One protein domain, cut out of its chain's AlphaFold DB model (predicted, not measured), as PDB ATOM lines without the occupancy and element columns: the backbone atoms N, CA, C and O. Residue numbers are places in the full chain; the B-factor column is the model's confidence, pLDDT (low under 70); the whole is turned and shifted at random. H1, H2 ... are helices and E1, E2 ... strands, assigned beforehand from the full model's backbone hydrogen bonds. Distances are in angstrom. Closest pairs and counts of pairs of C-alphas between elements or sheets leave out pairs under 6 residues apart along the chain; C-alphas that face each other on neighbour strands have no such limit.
ATOM      1  N   VAL A  23      37.117 -96.758  39.225       48.50
ATOM      2  CA  VAL A  23      38.290 -96.578  38.369       48.50
ATOM      3  C   VAL A  23      37.758 -96.266  36.971       48.50
ATOM      4  O   VAL A  23      37.519 -97.172  36.175       48.50
ATOM      5  N   TYR A  24      37.459 -94.996  36.692       53.53
ATOM      6  CA  TYR A  24      37.017 -94.581  35.365       53.53
ATOM      7  C   TYR A  24      38.224 -94.120  34.546       53.53
ATOM      8  O   TYR A  24      38.858 -93.130  34.923       53.53
ATOM      9  N   PRO A  25      38.540 -94.789  33.424       60.91
ATOM     10  CA  PRO A  25      39.508 -94.259  32.477       60.91
ATOM     11  C   PRO A  25      39.041 -92.894  31.970       60.91
ATOM     12  O   PRO A  25      37.838 -92.633  31.846       60.91
ATOM     13  N   TYR A  26      39.987 -92.001  31.695       69.44
ATOM     14  CA  TYR A  26      39.635 -90.669  31.238       69.44
ATOM     15  C   TYR A  26      39.183 -90.704  29.776       69.44
ATOM     16  O   TYR A  26      39.849 -91.297  28.936       69.44
ATOM     17  N   VAL A  27      38.044 -90.081  29.466       75.06
ATOM     18  CA  VAL A  27      37.450 -90.122  28.124       75.06
ATOM     19  C   VAL A  27      37.639 -88.779  27.424       75.06
ATOM     20  O   VAL A  27      37.089 -87.766  27.853       75.06
ATOM     21  N   HIS A  28      38.362 -88.784  26.307       79.50
ATOM     22  CA  HIS A  28      38.437 -87.685  25.346       79.50
ATOM     23  C   HIS A  28      37.352 -87.878  24.287       79.50
ATOM     24  O   HIS A  28      37.356 -88.885  23.580       79.50
ATOM     25  N   TYR A  29      36.417 -86.934  24.165       84.88
ATOM     26  CA  TYR A  29      35.221 -87.103  23.330       84.88
ATOM     27  C   TYR A  29      35.129 -86.054  22.212       84.88
ATOM     28  O   TYR A  29      34.998 -84.862  22.484       84.88
ATOM     29  N   CYS A  30      35.130 -86.499  20.955       87.69
ATOM     30  CA  CYS A  30      34.890 -85.665  19.775       87.69
ATOM     31  C   CYS A  30      33.505 -85.969  19.187       87.69
ATOM     32  O   CYS A  30      33.312 -87.029  18.594       87.69
ATOM     33  N   ASP A  31      32.544 -85.048  19.319       89.12
ATOM     34  CA  ASP A  31      31.175 -85.220  18.806       89.12
ATOM     35  C   ASP A  31      30.911 -84.340  17.586       89.12
ATOM     36  O   ASP A  31      30.609 -83.158  17.715       89.12
ATOM     37  N   PHE A  32      30.973 -84.910  16.386       91.88
ATOM     38  CA  PHE A  32      30.729 -84.158  15.153       91.88
ATOM     39  C   PHE A  32      29.238 -84.013  14.805       91.88
ATOM     40  O   PHE A  32      28.905 -83.364  13.811       91.88
ATOM     41  N   LYS A  33      28.314 -84.588  15.585       89.44
ATOM     42  CA  LYS A  33      26.870 -84.485  15.317       89.44
ATOM     43  C   LYS A  33      26.211 -83.418  16.184       89.44
ATOM     44  O   LYS A  33      25.569 -82.507  15.645       89.44
ATOM     45  N   ASP A  34      26.355 -83.545  17.500       84.25
ATOM     46  CA  ASP A  34      25.529 -82.821  18.474       84.25
ATOM     47  C   ASP A  34      26.257 -81.650  19.154       84.25
ATOM     48  O   ASP A  34      25.591 -80.765  19.684       84.25
ATOM     49  N   ASN A  35      27.592 -81.596  19.112       83.31
ATOM     50  CA  ASN A  35      28.350 -80.457  19.637       83.31
ATOM     51  C   ASN A  35      28.252 -79.268  18.674       83.31
ATOM     52  O   ASN A  35      28.621 -79.397  17.513       83.31
ATOM     53  N   GLU A  36      27.799 -78.102  19.131       77.81
ATOM     54  CA  GLU A  36      27.553 -76.947  18.251       77.81
ATOM     55  C   GLU A  36      28.817 -76.400  17.567       77.81
ATOM     56  O   GLU A  36      28.742 -75.893  16.446       77.81
ATOM     57  N   ILE A  37      29.978 -76.521  18.216       78.62
ATOM     58  CA  ILE A  37      31.266 -76.004  17.729       78.62
ATOM     59  C   ILE A  37      31.938 -77.022  16.797       78.62
ATOM     60  O   ILE A  37      32.486 -76.659  15.751       78.62
ATOM     61  N   LEU A  38      31.855 -78.306  17.143       84.81
ATOM     62  CA  LEU A  38      32.409 -79.404  16.353       84.81
ATOM     63  C   LEU A  38      31.435 -79.927  15.290       84.81
ATOM     64  O   LEU A  38      31.813 -80.776  14.496       84.81
ATOM     65  N   SER A  39      30.188 -79.457  15.231       87.31
ATOM     66  CA  SER A  39      29.186 -80.046  14.338       87.31
ATOM     67  C   SER A  39      29.592 -79.949  12.866       87.31
ATOM     68  O   SER A  39      29.868 -78.858  12.354       87.31
ATOM     69  N   VAL A  40      29.505 -81.078  12.156       90.31
ATOM     70  CA  VAL A  40      29.678 -81.157  10.694       90.31
ATOM     71  C   VAL A  40      28.355 -81.063   9.930       90.31
ATOM     72  O   VAL A  40      28.286 -81.395   8.742       90.31
ATOM     73  N   LYS A  41      27.287 -80.610  10.603       88.62
ATOM     74  CA  LYS A  41      26.005 -80.304   9.955       88.62
ATOM     75  C   LYS A  41      26.218 -79.345   8.775       88.62
ATOM     76  O   LYS A  41      27.031 -78.418   8.901       88.62
ATOM     77  N   PRO A  42      25.479 -79.539   7.666       85.19
ATOM     78  CA  PRO A  42      25.504 -78.606   6.555       85.19
ATOM     79  C   PRO A  42      25.196 -77.184   7.016       85.19
ATOM     80  O   PRO A  42      24.397 -76.965   7.931       85.19
ATOM     81  N   TYR A  43      25.855 -76.219   6.392       81.75
ATOM     82  CA  TYR A  43      25.671 -74.799   6.648       81.75
ATOM     83  C   TYR A  43      25.281 -74.096   5.357       81.75
ATOM     84  O   TYR A  43      25.658 -74.517   4.267       81.75
ATOM     85  N   GLN A  44      24.527 -73.011   5.487       78.94
ATOM     86  CA  GLN A  44      24.149 -72.196   4.343       78.94
ATOM     87  C   GLN A  44      25.372 -71.420   3.836       78.94
ATOM     88  O   GLN A  44      26.003 -70.693   4.603       78.94
ATOM     89  N   GLU A  45      25.708 -71.557   2.556       68.06
ATOM     90  CA  GLU A  45      26.912 -70.989   1.936       68.06
ATOM     91  C   GLU A  45      26.910 -69.450   1.932       68.06
ATOM     92  O   GLU A  45      27.964 -68.818   2.012       68.06
ATOM     93  N   SER A  46      25.726 -68.826   1.945       59.75
ATOM     94  CA  SER A  46      25.576 -67.376   2.142       59.75
ATOM     95  C   SER A  46      26.093 -66.905   3.508       59.75
ATOM     96  O   SER A  46      26.443 -65.734   3.679       59.75
ATOM     97  N   ASN A  47      26.207 -67.819   4.474       58.50
ATOM     98  CA  ASN A  47      26.749 -67.563   5.792       58.50
ATOM     99  C   ASN A  47      28.284 -67.683   5.758       58.50
ATOM    100  O   ASN A  47      28.866 -68.636   6.278       58.50
ATOM    101  N   LYS A  48      28.949 -66.675   5.166       51.41
ATOM    102  CA  LYS A  48      30.428 -66.549   5.072       51.41
ATOM    103  C   LYS A  48      31.163 -66.663   6.422       51.41
ATOM    104  O   LYS A  48      32.377 -66.819   6.462       51.41
ATOM    105  N   GLN A  49      30.402 -66.597   7.509       52.12
ATOM    106  CA  GLN A  49      30.812 -66.645   8.904       52.12
ATOM    107  C   GLN A  49      31.323 -68.013   9.383       52.12
ATOM    108  O   GLN A  49      31.869 -68.088  10.483       52.12
ATOM    109  N   ILE A  50      31.131 -69.092   8.617       57.94
ATOM    110  CA  ILE A  50      31.342 -70.467   9.085       57.94
ATOM    111  C   ILE A  50      32.551 -71.098   8.384       57.94
ATOM    112  O   ILE A  50      32.602 -71.164   7.162       57.94
ATOM    113  N   GLN A  51      33.517 -71.593   9.168       63.44
ATOM    114  CA  GLN A  51      34.636 -72.375   8.639       63.44
ATOM    115  C   GLN A  51      34.147 -73.729   8.104       63.44
ATOM    116  O   GLN A  51      33.387 -74.438   8.769       63.44
ATOM    117  N   ASN A  52      34.634 -74.109   6.921       76.00
ATOM    118  CA  ASN A  52      34.299 -75.379   6.262       76.00
ATOM    119  C   ASN A  52      34.930 -76.594   6.968       76.00
ATOM    120  O   ASN A  52      34.564 -77.735   6.689       76.00
ATOM    121  N   THR A  53      35.878 -76.356   7.877       82.00
ATOM    122  CA  THR A  53      36.564 -77.384   8.658       82.00
ATOM    123  C   THR A  53      36.455 -77.069  10.142       82.00
ATOM    124  O   THR A  53      36.633 -75.924  10.547       82.00
ATOM    125  N   THR A  54      36.204 -78.092  10.950       84.88
ATOM    126  CA  THR A  54      36.240 -78.022  12.412       84.88
ATOM    127  C   THR A  54      37.217 -79.050  12.970       84.88
ATOM    128  O   THR A  54      37.404 -80.123  12.391       84.88
ATOM    129  N   TRP A  55      37.873 -78.711  14.078       82.94
ATOM    130  CA  TRP A  55      38.980 -79.478  14.640       82.94
ATOM    131  C   TRP A  55      38.680 -79.915  16.067       82.94
ATOM    132  O   TRP A  55      38.440 -79.085  16.939       82.94
ATOM    133  N   CYS A  56      38.783 -81.216  16.317       85.44
ATOM    134  CA  CYS A  56      38.881 -81.787  17.652       85.44
ATOM    135  C   CYS A  56      40.338 -82.198  17.885       85.44
ATOM    136  O   CYS A  56      40.847 -83.090  17.205       85.44
ATOM    137  N   VAL A  57      41.041 -81.529  18.797       80.75
ATOM    138  CA  VAL A  57      42.462 -81.803  19.049       80.75
ATOM    139  C   VAL A  57      42.625 -82.415  20.428       80.75
ATOM    140  O   VAL A  57      42.329 -81.776  21.431       80.75
ATOM    141  N   ILE A  58      43.142 -83.637  20.464       78.25
ATOM    142  CA  ILE A  58      43.411 -84.391  21.682       78.25
ATOM    143  C   ILE A  58      44.920 -84.376  21.924       78.25
ATOM    144  O   ILE A  58      45.694 -84.870  21.101       78.25
ATOM    145  N   ASN A  59      45.335 -83.782  23.043       72.62
ATOM    146  CA  ASN A  59      46.733 -83.636  23.446       72.62
ATOM    147  C   ASN A  59      47.014 -84.423  24.729       72.62
ATOM    148  O   ASN A  59      46.108 -84.637  25.524       72.62
ATOM    149  N   GLU A  60      48.289 -84.775  24.936       63.03
ATOM    150  CA  GLU A  60      48.830 -85.227  26.233       63.03
ATOM    151  C   GLU A  60      48.107 -86.427  26.849       63.03
ATOM    152  O   GLU A  60      47.833 -86.478  28.039       63.03
ATOM    153  N   GLN A  61      47.852 -87.429  26.014       67.94
ATOM    154  CA  GLN A  61      47.188 -88.657  26.427       67.94
ATOM    155  C   GLN A  61      48.004 -89.457  27.444       67.94
ATOM    156  O   GLN A  61      49.216 -89.652  27.282       67.94
ATOM    157  N   HIS A  62      47.320 -89.967  28.460       67.12
ATOM    158  CA  HIS A  62      47.886 -90.868  29.458       67.12
ATOM    159  C   HIS A  62      47.515 -92.320  29.149       67.12
ATOM    160  O   HIS A  62      46.599 -92.590  28.373       67.12
ATOM    161  N   VAL A  63      48.239 -93.277  29.743       68.62
ATOM    162  CA  VAL A  63      47.882 -94.696  29.615       68.62
ATOM    163  C   VAL A  63      46.451 -94.891  30.087       68.62
ATOM    164  O   VAL A  63      46.050 -94.390  31.138       68.62
ATOM    165  N   ALA A  64      45.720 -95.681  29.316       70.44
ATOM    166  CA  ALA A  64      44.326 -96.004  29.521       70.44
ATOM    167  C   ALA A  64      43.345 -94.839  29.457       70.44
ATOM    168  O   ALA A  64      42.169 -95.021  29.768       70.44
ATOM    169  N   ASP A  65      43.771 -93.689  28.945       76.38
ATOM    170  CA  ASP A  65      42.820 -92.747  28.377       76.38
ATOM    171  C   ASP A  65      42.066 -93.420  27.221       76.38
ATOM    172  O   ASP A  65      42.649 -94.123  26.388       76.38
ATOM    173  N   ILE A  66      40.760 -93.185  27.161       79.00
ATOM    174  CA  ILE A  66      39.889 -93.582  26.064       79.00
ATOM    175  C   ILE A  66      39.696 -92.370  25.166       79.00
ATOM    176  O   ILE A  66      39.261 -91.309  25.607       79.00
ATOM    177  N   VAL A  67      39.941 -92.534  23.878       83.44
ATOM    178  CA  VAL A  67      39.495 -91.584  22.863       83.44
ATOM    179  C   VAL A  67      38.222 -92.108  22.243       83.44
ATOM    180  O   VAL A  67      38.158 -93.273  21.869       83.44
ATOM    181  N   VAL A  68      37.230 -91.240  22.092       87.25
ATOM    182  CA  VAL A  68      35.966 -91.549  21.436       87.25
ATOM    183  C   VAL A  68      35.663 -90.484  20.394       87.25
ATOM    184  O   VAL A  68      35.640 -89.287  20.672       87.25
ATOM    185  N   VAL A  69      35.379 -90.937  19.182       89.44
ATOM    186  CA  VAL A  69      34.994 -90.111  18.045       89.44
ATOM    187  C   VAL A  69      33.596 -90.521  17.615       89.44
ATOM    188  O   VAL A  69      33.365 -91.659  17.208       89.44
ATOM    189  N   LYS A  70      32.652 -89.590  17.688       91.50
ATOM    190  CA  LYS A  70      31.276 -89.777  17.237       91.50
ATOM    191  C   LYS A  70      31.051 -89.023  15.934       91.50
ATOM    192  O   LYS A  70      31.097 -87.794  15.889       91.50
ATOM    193  N   CYS A  71      30.741 -89.787  14.897       92.25
ATOM    194  CA  CYS A  71      30.313 -89.299  13.596       92.25
ATOM    195  C   CYS A  71      28.831 -89.609  13.363       92.25
ATOM    196  O   CYS A  71      28.380 -90.699  13.725       92.25
ATOM    197  N   PRO A  72      28.058 -88.709  12.733       91.62
ATOM    198  CA  PRO A  72      26.714 -89.048  12.286       91.62
ATOM    199  C   PRO A  72      26.741 -90.161  11.228       91.62
ATOM    200  O   PRO A  72      27.710 -90.333  10.491       91.62
ATOM    201  N   ASN A  73      25.668 -90.946  11.175       89.31
ATOM    202  CA  ASN A  73      25.476 -92.007  10.192       89.31
ATOM    203  C   ASN A  73      24.836 -91.451   8.906       89.31
ATOM    204  O   ASN A  73      24.019 -90.534   8.964       89.31
ATOM    205  N   LYS A  74      25.117 -92.087   7.762       89.38
ATOM    206  CA  LYS A  74      24.536 -91.773   6.444       89.38
ATOM    207  C   LYS A  74      23.007 -91.808   6.401       89.38
ATOM    208  O   LYS A  74      22.398 -91.211   5.527       89.38
ATOM    209  N   LYS A  75      22.367 -92.526   7.330       85.06
ATOM    210  CA  LYS A  75      20.898 -92.607   7.425       85.06
ATOM    211  C   LYS A  75      20.249 -91.332   7.974       85.06
ATOM    212  O   LYS A  75      19.030 -91.202   7.920       85.06
ATOM    213  N   VAL A  76      21.040 -90.423   8.539       85.50
ATOM    214  CA  VAL A  76      20.546 -89.177   9.124       85.50
ATOM    215  C   VAL A  76      20.446 -88.123   8.031       85.50
ATOM    216  O   VAL A  76      21.403 -87.898   7.294       85.50
ATOM    217  N   LYS A  77      19.300 -87.439   7.973       84.75
ATOM    218  CA  LYS A  77      19.079 -86.351   7.019       84.75
ATOM    219  C   LYS A  77      20.167 -85.273   7.139       84.75
ATOM    220  O   LYS A  77      20.416 -84.786   8.245       84.75
ATOM    221  N   GLY A  78      20.767 -84.874   6.018       84.44
ATOM    222  CA  GLY A  78      21.867 -83.900   5.950       84.44
ATOM    223  C   GLY A  78      23.268 -84.496   6.153       84.44
ATOM    224  O   GLY A  78      24.237 -83.743   6.291       84.44
ATOM    225  N   PHE A  79      23.381 -85.822   6.198       89.50
ATOM    226  CA  PHE A  79      24.640 -86.562   6.314       89.50
ATOM    227  C   PHE A  79      24.713 -87.745   5.344       89.50
ATOM    228  O   PHE A  79      25.522 -88.649   5.526       89.50
ATOM    229  N   GLU A  80      23.879 -87.766   4.312       89.94
ATOM    230  CA  GLU A  80      23.731 -88.884   3.376       89.94
ATOM    231  C   GLU A  80      25.063 -89.258   2.705       89.94
ATOM    232  O   GLU A  80      25.349 -90.439   2.488       89.94
ATOM    233  N   ASN A  81      25.912 -88.254   2.465       89.69
ATOM    234  CA  ASN A  81      27.226 -88.409   1.846       89.69
ATOM    235  C   ASN A  81      28.386 -88.369   2.854       89.69
ATOM    236  O   ASN A  81      29.531 -88.204   2.436       89.69
ATOM    237  N   ILE A  82      28.124 -88.523   4.159       92.00
ATOM    238  CA  ILE A  82      29.188 -88.474   5.164       92.00
ATOM    239  C   ILE A  82      30.138 -89.668   5.050       92.00
ATOM    240  O   ILE A  82      29.718 -90.825   4.967       92.00
ATOM    241  N   GLU A  83      31.436 -89.402   5.087       90.75
ATOM    242  CA  GLU A  83      32.491 -90.405   5.052       90.75
ATOM    243  C   GLU A  83      33.363 -90.319   6.303       90.75
ATOM    244  O   GLU A  83      33.724 -89.247   6.779       90.75
ATOM    245  N   ILE A  84      33.709 -91.484   6.842       89.12
ATOM    246  CA  ILE A  84      34.709 -91.605   7.899       89.12
ATOM    247  C   ILE A  84      36.007 -92.018   7.223       89.12
ATOM    248  O   ILE A  84      36.013 -92.995   6.470       89.12
ATOM    249  N   ILE A  85      37.081 -91.274   7.477       87.94
ATOM    250  CA  ILE A  85      38.375 -91.488   6.829       87.94
ATOM    251  C   ILE A  85      39.463 -91.622   7.907       87.94
ATOM    252  O   ILE A  85      39.674 -90.662   8.652       87.94
ATOM    253  N   PRO A  86      40.181 -92.757   7.980       84.25
ATOM    254  CA  PRO A  86      40.005 -93.969   7.170       84.25
ATOM    255  C   PRO A  86      38.708 -94.733   7.498       84.25
ATOM    256  O   PRO A  86      38.157 -94.616   8.590       84.25
ATOM    257  N   SER A  87      38.179 -95.502   6.541       78.38
ATOM    258  CA  SER A  87      36.859 -96.150   6.657       78.38
ATOM    259  C   SER A  87      36.890 -97.548   7.298       78.38
ATOM    260  O   SER A  87      35.833 -98.112   7.623       78.38
ATOM    261  N   ASP A  88      38.085 -98.094   7.518       73.12
ATOM    262  CA  ASP A  88      38.404 -99.490   7.828       73.12
ATOM    263  C   ASP A  88      38.237 -99.846   9.311       73.12
ATOM    264  O   ASP A  88      39.163-100.256  10.002       73.12
ATOM    265  N   ASN A  89      37.012 -99.706   9.821       65.44
ATOM    266  CA  ASN A  89      36.656-100.087  11.192       65.44
ATOM    267  C   ASN A  89      37.567 -99.515  12.292       65.44
ATOM    268  O   ASN A  89      37.620-100.074  13.383       65.44
ATOM    269  N   PHE A  90      38.209 -98.372  12.022       75.44
ATOM    270  CA  PHE A  90      39.135 -97.718  12.946       75.44
ATOM    271  C   PHE A  90      40.417 -98.526  13.223       75.44
ATOM    272  O   PHE A  90      41.108 -98.283  14.208       75.44
ATOM    273  N   ALA A  91      40.740 -99.474  12.336       79.62
ATOM    274  CA  ALA A  91      42.011-100.189  12.331       79.62
ATOM    275  C   ALA A  91      43.149 -99.354  11.728       79.62
ATOM    276  O   ALA A  91      44.314 -99.707  11.907       79.62
ATOM    277  N   SER A  92      42.830 -98.241  11.058       86.31
ATOM    278  CA  SER A  92      43.819 -97.312  10.524       86.31
ATOM    279  C   SER A  92      43.545 -95.851  10.859       86.31
ATOM    280  O   SER A  92      42.428 -95.429  11.164       86.31
ATOM    281  N   VAL A  93      44.606 -95.061  10.738       87.06
ATOM    282  CA  VAL A  93      44.659 -93.613  10.937       87.06
ATOM    283  C   VAL A  93      45.436 -92.947   9.801       87.06
ATOM    284  O   VAL A  93      46.151 -93.608   9.046       87.06
ATOM    285  N   LEU A  94      45.316 -91.628   9.669       86.31
ATOM    286  CA  LEU A  94      46.101 -90.837   8.719       86.31
ATOM    287  C   LEU A  94      47.320 -90.202   9.404       86.31
ATOM    288  O   LEU A  94      47.235 -89.780  10.558       86.31
ATOM    289  N   HIS A  95      48.422 -90.040   8.663       81.94
ATOM    290  CA  HIS A  95      49.594 -89.260   9.095       81.94
ATOM    291  C   HIS A  95      49.413 -87.742   8.946       81.94
ATOM    292  O   HIS A  95      50.107 -86.970   9.610       81.94
ATOM    293  N   SER A  96      48.502 -87.295   8.079       81.00
ATOM    294  CA  SER A  96      48.233 -85.878   7.826       81.00
ATOM    295  C   SER A  96      46.735 -85.611   7.717       81.00
ATOM    296  O   SER A  96      45.976 -86.420   7.188       81.00
ATOM    297  N   ALA A  97      46.316 -84.433   8.182       78.12
ATOM    298  CA  ALA A  97      44.963 -83.931   7.975       78.12
ATOM    299  C   ALA A  97      44.694 -83.591   6.497       78.12
ATOM    300  O   ALA A  97      43.589 -83.803   6.008       78.12
ATOM    301  N   PHE A  98      45.699 -83.088   5.776       71.50
ATOM    302  CA  PHE A  98      45.593 -82.672   4.374       71.50
ATOM    303  C   PHE A  98      46.912 -82.996   3.671       71.50
ATOM    304  O   PHE A  98      47.804 -82.154   3.575       71.50
ATOM    305  N   GLY A  99      47.103 -84.254   3.285       59.03
ATOM    306  CA  GLY A  99      48.320 -84.712   2.618       59.03
ATOM    307  C   GLY A  99      48.002 -85.409   1.305       59.03
ATOM    308  O   GLY A  99      46.913 -85.930   1.125       59.03
ATOM    309  N   THR A 100      48.979 -85.449   0.399       47.19
ATOM    310  CA  THR A 100      48.956 -86.334  -0.778       47.19
ATOM    311  C   THR A 100      49.117 -87.808  -0.395       47.19
ATOM    312  O   THR A 100      48.775 -88.688  -1.181       47.19
ATOM    313  N   ASP A 101      49.616 -88.075   0.815       53.41
ATOM    314  CA  ASP A 101      49.668 -89.395   1.442       53.41
ATOM    315  C   ASP A 101      48.408 -89.596   2.307       53.41
ATOM    316  O   ASP A 101      48.450 -89.643   3.535       53.41
ATOM    317  N   ASP A 102      47.249 -89.684   1.648       59.06
ATOM    318  CA  ASP A 102      45.966 -90.087   2.258       59.06
ATOM    319  C   ASP A 102      45.909 -91.610   2.515       59.06
ATOM    320  O   ASP A 102      44.838 -92.198   2.687       59.06
ATOM    321  N   LYS A 103      47.064 -92.289   2.507       72.19
ATOM    322  CA  LYS A 103      47.130 -93.728   2.740       72.19
ATOM    323  C   LYS A 103      46.792 -94.018   4.204       72.19
ATOM    324  O   LYS A 103      47.401 -93.430   5.096       72.19
ATOM    325  N   PRO A 104      45.832 -94.916   4.473       81.75
ATOM    326  CA  PRO A 104      45.591 -95.406   5.820       81.75
ATOM    327  C   PRO A 104      46.833 -96.130   6.348       81.75
ATOM    328  O   PRO A 104      47.408 -96.969   5.654       81.75
ATOM    329  N   HIS A 105      47.224 -95.811   7.577       84.00
ATOM    330  CA  HIS A 105      48.273 -96.504   8.316       84.00
ATOM    331  C   HIS A 105      47.654 -97.287   9.457       84.00
ATOM    332  O   HIS A 105      46.810 -96.749  10.172       84.00
ATOM    333  N   ASN A 106      48.104 -98.520   9.660       85.56
ATOM    334  CA  ASN A 106      47.561 -99.373  10.705       85.56
ATOM    335  C   ASN A 106      47.801 -98.737  12.085       85.56
ATOM    336  O   ASN A 106      48.934 -98.412  12.437       85.56
ATOM    337  N   ILE A 107      46.745 -98.579  12.883       81.94
ATOM    338  CA  ILE A 107      46.802 -97.942  14.206       81.94
ATOM    339  C   ILE A 107      47.730 -98.694  15.180       81.94
ATOM    340  O   ILE A 107      48.290 -98.096  16.098       81.94
ATOM    341  N   ILE A 108      47.977 -99.986  14.939       81.12
ATOM    342  CA  ILE A 108      48.933-100.803  15.700       81.12
ATOM    343  C   ILE A 108      50.373-100.298  15.517       81.12
ATOM    344  O   ILE A 108      51.171-100.368  16.451       81.12
ATOM    345  N   GLU A 109      50.718 -99.722  14.359       78.38
ATOM    346  CA  GLU A 109      52.035 -99.095  14.128       78.38
ATOM    347  C   GLU A 109      52.266 -97.882  15.039       78.38
ATOM    348  O   GLU A 109      53.409 -97.491  15.294       78.38
ATOM    349  N   TYR A 110      51.176 -97.326  15.568       74.81
ATOM    350  CA  TYR A 110      51.178 -96.246  16.541       74.81
ATOM    351  C   TYR A 110      51.076 -96.750  17.976       74.81
ATOM    352  O   TYR A 110      50.802 -95.965  18.875       74.81
ATOM    353  N   GLY A 111      51.296 -98.049  18.197       70.12
ATOM    354  CA  GLY A 111      51.339 -98.682  19.512       70.12
ATOM    355  C   GLY A 111      49.985 -98.788  20.210       70.12
ATOM    356  O   GLY A 111      49.945 -98.894  21.430       70.12
ATOM    357  N   VAL A 112      48.879 -98.780  19.458       75.88
ATOM    358  CA  VAL A 112      47.558 -99.152  19.982       75.88
ATOM    359  C   VAL A 112      47.374-100.663  19.844       75.88
ATOM    360  O   VAL A 112      47.452-101.211  18.743       75.88
ATOM    361  N   SER A 113      47.104-101.353  20.953       73.81
ATOM    362  CA  SER A 113      46.878-102.801  20.937       73.81
ATOM    363  C   SER A 113      45.667-103.208  20.076       73.81
ATOM    364  O   SER A 113      44.637-102.532  20.120       73.81
ATOM    365  N   PRO A 114      45.706-104.362  19.372       73.12
ATOM    366  CA  PRO A 114      44.608-104.845  18.521       73.12
ATOM    367  C   PRO A 114      43.241-104.957  19.212       73.12
ATOM    368  O   PRO A 114      42.207-104.777  18.582       73.12
ATOM    369  N   ASN A 115      43.236-105.239  20.518       74.25
ATOM    370  CA  ASN A 115      42.017-105.379  21.326       74.25
ATOM    371  C   ASN A 115      41.596-104.068  22.010       74.25
ATOM    372  O   ASN A 115      40.678-104.058  22.823       74.25
ATOM    373  N   SER A 116      42.318-102.979  21.751       75.19
ATOM    374  CA  SER A 116      42.140-101.681  22.400       75.19
ATOM    375  C   SER A 116      41.533-100.644  21.466       75.19
ATOM    376  O   SER A 116      41.540 -99.473  21.809       75.19
ATOM    377  N   PHE A 117      40.991-101.036  20.312       82.44
ATOM    378  CA  PHE A 117      40.235-100.144  19.439       82.44
ATOM    379  C   PHE A 117      38.991-100.829  18.878       82.44
ATOM    380  O   PHE A 117      38.909-102.054  18.801       82.44
ATOM    381  N   GLY A 118      38.005-100.031  18.483       81.81
ATOM    382  CA  GLY A 118      36.773-100.543  17.910       81.81
ATOM    383  C   GLY A 118      35.921 -99.465  17.260       81.81
ATOM    384  O   GLY A 118      36.069 -98.268  17.516       81.81
ATOM    385  N   LYS A 119      34.999 -99.926  16.418       84.50
ATOM    386  CA  LYS A 119      33.970 -99.116  15.776       84.50
ATOM    387  C   LYS A 119      32.626 -99.801  15.956       84.50
ATOM    388  O   LYS A 119      32.464-100.960  15.586       84.50
ATOM    389  N   GLU A 120      31.658 -99.053  16.452       84.94
ATOM    390  CA  GLU A 120      30.284 -99.496  16.633       84.94
ATOM    391  C   GLU A 120      29.330 -98.503  15.965       84.94
ATOM    392  O   GLU A 120      29.597 -97.304  15.887       84.94
ATOM    393  N   THR A 121      28.209 -98.992  15.447       83.00
ATOM    394  CA  THR A 121      27.126 -98.126  14.970       83.00
ATOM    395  C   THR A 121      25.990 -98.190  15.980       83.00
ATOM    396  O   THR A 121      25.389 -99.246  16.153       83.00
ATOM    397  N   VAL A 122      25.697 -97.064  16.629       82.19
ATOM    398  CA  VAL A 122      24.656 -96.940  17.657       82.19
ATOM    399  C   VAL A 122      23.672 -95.860  17.227       82.19
ATOM    400  O   VAL A 122      24.032 -94.683  17.104       82.19
ATOM    401  N   ASP A 123      22.421 -96.268  17.010       84.62
ATOM    402  CA  ASP A 123      21.348 -95.424  16.489       84.62
ATOM    403  C   ASP A 123      21.790 -94.682  15.204       84.62
ATOM    404  O   ASP A 123      22.205 -95.273  14.203       84.62
ATOM    405  N   ASP A 124      21.746 -93.357  15.262       87.94
ATOM    406  CA  ASP A 124      22.095 -92.422  14.204       87.94
ATOM    407  C   ASP A 124      23.601 -92.128  14.099       87.94
ATOM    408  O   ASP A 124      23.994 -91.159  13.443       87.94
ATOM    409  N   ASN A 125      24.452 -92.877  14.798       88.75
ATOM    410  CA  ASN A 125      25.863 -92.540  14.942       88.75
ATOM    411  C   ASN A 125      26.767 -93.728  14.649       88.75
ATOM    412  O   ASN A 125      26.452 -94.872  14.963       88.75
ATOM    413  N   THR A 126      27.937 -93.420  14.114       89.12
ATOM    414  CA  THR A 126      29.100 -94.295  14.157       89.12
ATOM    415  C   THR A 126      30.025 -93.790  15.257       89.12
ATOM    416  O   THR A 126      30.466 -92.640  15.223       89.12
ATOM    417  N   ILE A 127      30.291 -94.640  16.240       88.88
ATOM    418  CA  ILE A 127      31.178 -94.376  17.366       88.88
ATOM    419  C   ILE A 127      32.456 -95.167  17.126       88.88
ATOM    420  O   ILE A 127      32.419 -96.374  16.910       88.88
ATOM    421  N   MET A 128      33.584 -94.479  17.148       87.94
ATOM    422  CA  MET A 128      34.903 -95.087  17.097       87.94
ATOM    423  C   MET A 128      35.610 -94.805  18.407       87.94
ATOM    424  O   MET A 128      35.502 -93.696  18.928       87.94
ATOM    425  N   SER A 129      36.330 -95.780  18.939       86.25
ATOM    426  CA  SER A 129      37.042 -95.598  20.196       86.25
ATOM    427  C   SER A 129      38.329 -96.389  20.250       86.25
ATOM    428  O   SER A 129      38.393 -97.480  19.689       86.25
ATOM    429  N   PHE A 130      39.320 -95.870  20.968       82.06
ATOM    430  CA  PHE A 130      40.499 -96.639  21.341       82.06
ATOM    431  C   PHE A 130      41.016 -96.270  22.728       82.06
ATOM    432  O   PHE A 130      40.723 -95.189  23.237       82.06
ATOM    433  N   ILE A 131      41.794 -97.175  23.309       77.19
ATOM    434  CA  ILE A 131      42.510 -97.004  24.564       77.19
ATOM    435  C   ILE A 131      43.985 -96.773  24.255       77.19
ATOM    436  O   ILE A 131      44.590 -97.481  23.448       77.19
ATOM    437  N   VAL A 132      44.563 -95.783  24.920       73.25
ATOM    438  CA  VAL A 132      45.982 -95.444  24.833       73.25
ATOM    439  C   VAL A 132      46.789 -96.483  25.621       73.25
ATOM    440  O   VAL A 132      46.644 -96.592  26.837       73.25
ATOM    441  N   ASP A 133      47.622 -97.273  24.941       66.81
ATOM    442  CA  ASP A 133      48.414 -98.348  25.559       66.81
ATOM    443  C   ASP A 133      49.706 -97.822  26.231       66.81
ATOM    444  O   ASP A 133      50.209 -96.735  25.940       66.81
ATOM    445  N   THR A 134      50.256 -98.629  27.131       56.00
ATOM    446  CA  THR A 134      51.527 -98.488  27.856       56.00
ATOM    447  C   THR A 134      52.784 -98.495  26.978       56.00
ATOM    448  O   THR A 134      53.813 -97.967  27.399       56.00
ATOM    449  N   GLU A 135      52.748 -99.060  25.767       55.31
ATOM    450  CA  GLU A 135      53.951 -99.294  24.944       55.31
ATOM    451  C   GLU A 135      54.253 -98.210  23.886       55.31
ATOM    452  O   GLU A 135      54.912 -98.466  22.872       55.31
ATOM    453  N   LEU A 136      53.818 -96.967  24.100       56.75
ATOM    454  CA  LEU A 136      54.011 -95.883  23.129       56.75
ATOM    455  C   LEU A 136      55.464 -95.375  23.134       56.75
ATOM    456  O   LEU A 136      55.846 -94.456  23.857       56.75
ATOM    457  N   LYS A 137      56.302 -95.993  22.290       51.41
ATOM    458  CA  LYS A 137      57.760 -95.758  22.222       51.41
ATOM    459  C   LYS A 137      58.169 -94.410  21.617       51.41
ATOM    460  O   LYS A 137      59.339 -94.045  21.729       51.41
ATOM    461  N   LYS A 138      57.275 -93.692  20.927       62.97
ATOM    462  CA  LYS A 138      57.605 -92.446  20.211       62.97
ATOM    463  C   LYS A 138      56.442 -91.462  20.218       62.97
ATOM    464  O   LYS A 138      55.287 -91.858  20.135       62.97
ATOM    465  N   LYS A 139      56.774 -90.168  20.228       70.50
ATOM    466  CA  LYS A 139      55.817 -89.093  19.954       70.50
ATOM    467  C   LYS A 139      55.306 -89.212  18.518       70.50
ATOM    468  O   LYS A 139      56.110 -89.231  17.586       70.50
ATOM    469  N   GLN A 140      53.993 -89.269  18.350       78.19
ATOM    470  CA  GLN A 140      53.336 -89.432  17.058       78.19
ATOM    471  C   GLN A 140      52.020 -88.653  17.014       78.19
ATOM    472  O   GLN A 140      51.407 -88.361  18.040       78.19
ATOM    473  N   THR A 141      51.581 -88.316  15.805       82.75
ATOM    474  CA  THR A 141      50.291 -87.670  15.575       82.75
ATOM    475  C   THR A 141      49.483 -88.501  14.593       82.75
ATOM    476  O   THR A 141      50.001 -88.898  13.550       82.75
ATOM    477  N   MET A 142      48.216 -88.727  14.926       86.00
ATOM    478  CA  MET A 142      47.248 -89.458  14.112       86.00
ATOM    479  C   MET A 142      46.068 -88.556  13.770       86.00
ATOM    480  O   MET A 142      45.681 -87.702  14.575       86.00
ATOM    481  N   TYR A 143      45.474 -88.763  12.597       87.81
ATOM    482  CA  TYR A 143      44.311 -88.004  12.148       87.81
ATOM    483  C   TYR A 143      43.178 -88.900  11.677       87.81
ATOM    484  O   TYR A 143      43.407 -89.954  11.081       87.81
ATOM    485  N   ILE A 144      41.953 -88.440  11.929       89.62
ATOM    486  CA  ILE A 144      40.708 -89.120  11.557       89.62
ATOM    487  C   ILE A 144      39.715 -88.058  11.105       89.62
ATOM    488  O   ILE A 144      39.603 -87.012  11.743       89.62
ATOM    489  N   LYS A 145      39.009 -88.298  10.001       91.00
ATOM    490  CA  LYS A 145      38.066 -87.336   9.424       91.00
ATOM    491  C   LYS A 145      36.638 -87.853   9.502       91.00
ATOM    492  O   LYS A 145      36.371 -89.026   9.250       91.00
ATOM    493  N   CYS A 146      35.744 -86.928   9.803       92.25
ATOM    494  CA  CYS A 146      34.307 -87.019   9.641       92.25
ATOM    495  C   CYS A 146      33.923 -86.062   8.506       92.25
ATOM    496  O   CYS A 146      33.682 -84.875   8.733       92.25
ATOM    497  N   ASP A 147      33.987 -86.536   7.271       90.94
ATOM    498  CA  ASP A 147      33.887 -85.706   6.079       90.94
ATOM    499  C   ASP A 147      32.451 -85.682   5.548       90.94
ATOM    500  O   ASP A 147      31.977 -86.652   4.963       90.94
ATOM    501  N   ASN A 148      31.751 -84.568   5.753       92.62
ATOM    502  CA  ASN A 148      30.428 -84.328   5.185       92.62
ATOM    503  C   ASN A 148      30.488 -83.380   3.974       92.62
ATOM    504  O   ASN A 148      29.442 -82.950   3.500       92.62
ATOM    505  N   SER A 149      31.674 -83.021   3.469       87.88
ATOM    506  CA  SER A 149      31.854 -81.990   2.429       87.88
ATOM    507  C   SER A 149      31.150 -82.305   1.108       87.88
ATOM    508  O   SER A 149      30.784 -81.389   0.381       87.88
ATOM    509  N   LYS A 150      30.897 -83.589   0.827       87.38
ATOM    510  CA  LYS A 150      30.134 -84.066  -0.339       87.38
ATOM    511  C   LYS A 150      28.616 -83.863  -0.216       87.38
ATOM    512  O   LYS A 150      27.878 -84.187  -1.146       87.38
ATOM    513  N   THR A 151      28.116 -83.402   0.928       85.75
ATOM    514  CA  THR A 151      26.695 -83.077   1.103       85.75
ATOM    515  C   THR A 151      26.442 -81.664   0.593       85.75
ATOM    516  O   THR A 151      26.882 -80.691   1.203       85.75
ATOM    517  N   GLU A 152      25.709 -81.557  -0.512       81.00
ATOM    518  CA  GLU A 152      25.272 -80.286  -1.086       81.00
ATOM    519  C   GLU A 152      23.755 -80.303  -1.300       81.00
ATOM    520  O   GLU A 152      23.215 -81.221  -1.918       81.00
ATOM    521  N   ASP A 153      23.066 -79.275  -0.804       76.38
ATOM    522  CA  ASP A 153      21.672 -78.995  -1.151       76.38
ATOM    523  C   ASP A 153      21.636 -77.715  -1.987       76.38
ATOM    524  O   ASP A 153      21.720 -76.600  -1.466       76.38
ATOM    525  N   THR A 154      21.517 -77.885  -3.302       67.94
ATOM    526  CA  THR A 154      21.481 -76.785  -4.273       67.94
ATOM    527  C   THR A 154      20.219 -75.934  -4.159       67.94
ATOM    528  O   THR A 154      20.249 -74.761  -4.527       67.94
ATOM    529  N   SER A 155      19.127 -76.475  -3.608       69.44
ATOM    530  CA  SER A 155      17.873 -75.737  -3.418       69.44
ATOM    531  C   SER A 155      17.946 -74.762  -2.241       69.44
ATOM    532  O   SER A 155      17.361 -73.681  -2.295       69.44
ATOM    533  N   GLN A 156      18.709 -75.115  -1.201       69.38
ATOM    534  CA  GLN A 156      18.895 -74.304   0.008       69.38
ATOM    535  C   GLN A 156      20.281 -73.646   0.099       69.38
ATOM    536  O   GLN A 156      20.561 -72.952   1.077       69.38
ATOM    537  N   GLN A 157      21.140 -73.839  -0.911       79.50
ATOM    538  CA  GLN A 157      22.551 -73.428  -0.911       79.50
ATOM    539  C   GLN A 157      23.286 -73.897   0.353       79.50
ATOM    540  O   GLN A 157      23.999 -73.120   0.989       79.50
ATOM    541  N   MET A 158      23.077 -75.151   0.766       80.50
ATOM    542  CA  MET A 158      23.793 -75.722   1.908       80.50
ATOM    543  C   MET A 158      24.984 -76.553   1.450       80.50
ATOM    544  O   MET A 158      24.854 -77.363   0.535       80.50
ATOM    545  N   LYS A 159      26.119 -76.388   2.133       84.50
ATOM    546  CA  LYS A 159      27.330 -77.197   1.961       84.50
ATOM    547  C   LYS A 159      27.695 -77.900   3.256       84.50
ATOM    548  O   LYS A 159      27.520 -77.351   4.345       84.50
ATOM    549  N   GLY A 160      28.182 -79.125   3.154       84.06
ATOM    550  CA  GLY A 160      28.673 -79.878   4.297       84.06
ATOM    551  C   GLY A 160      30.062 -79.434   4.756       84.06
ATOM    552  O   GLY A 160      30.771 -78.699   4.069       84.06
ATOM    553  N   LYS A 161      30.449 -79.871   5.958       90.31
ATOM    554  CA  LYS A 161      31.732 -79.531   6.592       90.31
ATOM    555  C   LYS A 161      32.611 -80.758   6.775       90.31
ATOM    556  O   LYS A 161      32.130 -81.888   6.763       90.31
ATOM    557  N   ILE A 162      33.886 -80.514   7.047       90.06
ATOM    558  CA  ILE A 162      34.858 -81.545   7.410       90.06
ATOM    559  C   ILE A 162      35.171 -81.432   8.901       90.06
ATOM    560  O   ILE A 162      35.638 -80.397   9.368       90.06
ATOM    561  N   GLY A 163      34.932 -82.499   9.653       90.44
ATOM    562  CA  GLY A 163      35.398 -82.646  11.028       90.44
ATOM    563  C   GLY A 163      36.720 -83.392  11.053       90.44
ATOM    564  O   GLY A 163      36.828 -84.451  10.443       90.44
ATOM    565  N   ILE A 164      37.730 -82.864  11.737       89.50
ATOM    566  CA  ILE A 164      39.053 -83.490  11.826       89.50
ATOM    567  C   ILE A 164      39.397 -83.723  13.287       89.50
ATOM    568  O   ILE A 164      39.440 -82.788  14.082       89.50
ATOM    569  N   VAL A 165      39.679 -84.973  13.632       89.19
ATOM    570  CA  VAL A 165      40.300 -85.341  14.900       89.19
ATOM    571  C   VAL A 165      41.804 -85.367  14.694       89.19
ATOM    572  O   VAL A 165      42.291 -86.065  13.807       89.19
ATOM    573  N   LYS A 166      42.536 -84.621  15.514       87.25
ATOM    574  CA  LYS A 166      43.994 -84.686  15.620       87.25
ATOM    575  C   LYS A 166      44.342 -85.260  16.980       87.25
ATOM    576  O   LYS A 166      44.014 -84.660  17.999       87.25
ATOM    577  N   ILE A 167      45.034 -86.384  16.993       82.81
ATOM    578  CA  ILE A 167      45.413 -87.098  18.205       82.81
ATOM    579  C   ILE A 167      46.927 -87.022  18.322       82.81
ATOM    580  O   ILE A 167      47.640 -87.600  17.506       82.81
ATOM    581  N   ASN A 168      47.421 -86.281  19.307       78.56
ATOM    582  CA  ASN A 168      48.846 -86.195  19.601       78.56
ATOM    583  C   ASN A 168      49.186 -87.165  20.731       78.56
ATOM    584  O   ASN A 168      48.957 -86.871  21.907       78.56
ATOM    585  N   ILE A 169      49.780 -88.293  20.361       72.62
ATOM    586  CA  ILE A 169      50.399 -89.221  21.295       72.62
ATOM    587  C   ILE A 169      51.782 -88.667  21.631       72.62
ATOM    588  O   ILE A 169      52.670 -88.602  20.779       72.62
ATOM    589  N   ASN A 170      51.984 -88.250  22.876       63.69
ATOM    590  CA  ASN A 170      53.309 -87.879  23.358       63.69
ATOM    591  C   ASN A 170      53.990 -89.097  23.987       63.69
ATOM    592  O   ASN A 170      53.337 -89.928  24.611       63.69
TER     593      ASN A 170
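What this domain is: This is residues 23 to 170 of the 433 residues of the protein "6-cysteine protein" of Hepatocystis sp. ex Piliocolobus tephrosceles (UniProt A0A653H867). With little regular structure, the domain is a sandwich, two mixed sheets face to face with strands nearly aligned, E1 E3 E6 E5 and E2 E8 E7 E4, with long loops. The 148 printed residues, mostly strand but under half in named elements, run E1 E2 E3 E4 H1 E5 E6 E7 E8. The whole is compact, radius of gyration of the C-alphas 15.6 A, spanning 51 by 34 by 25 A.

How they stand to each other: E3, residues 66 to 72, is parallel to E1, residues 27 to 31, with N 28 and O 66 2.8 A apart. E5, residues 117 to 122, and E6, residues 125 to 131, form a hairpin. E8, residues 162 to 169, and E7, residues 140 to 147, form another, with N 140 and O 169 2.8 A apart. E2, residues 53 to 58, and E4, residues 83 to 85, are edge strands. H1, residues 107 to 110, only grazes their sheet.

Where its parts are: E1 begins at C-alpha 27 (37.450, -90.122, 28.124). E7 is 22.6 A long.

The domain as a whole: The printed part has no cut. Residues 133 to 138 are among those under pLDDT 70.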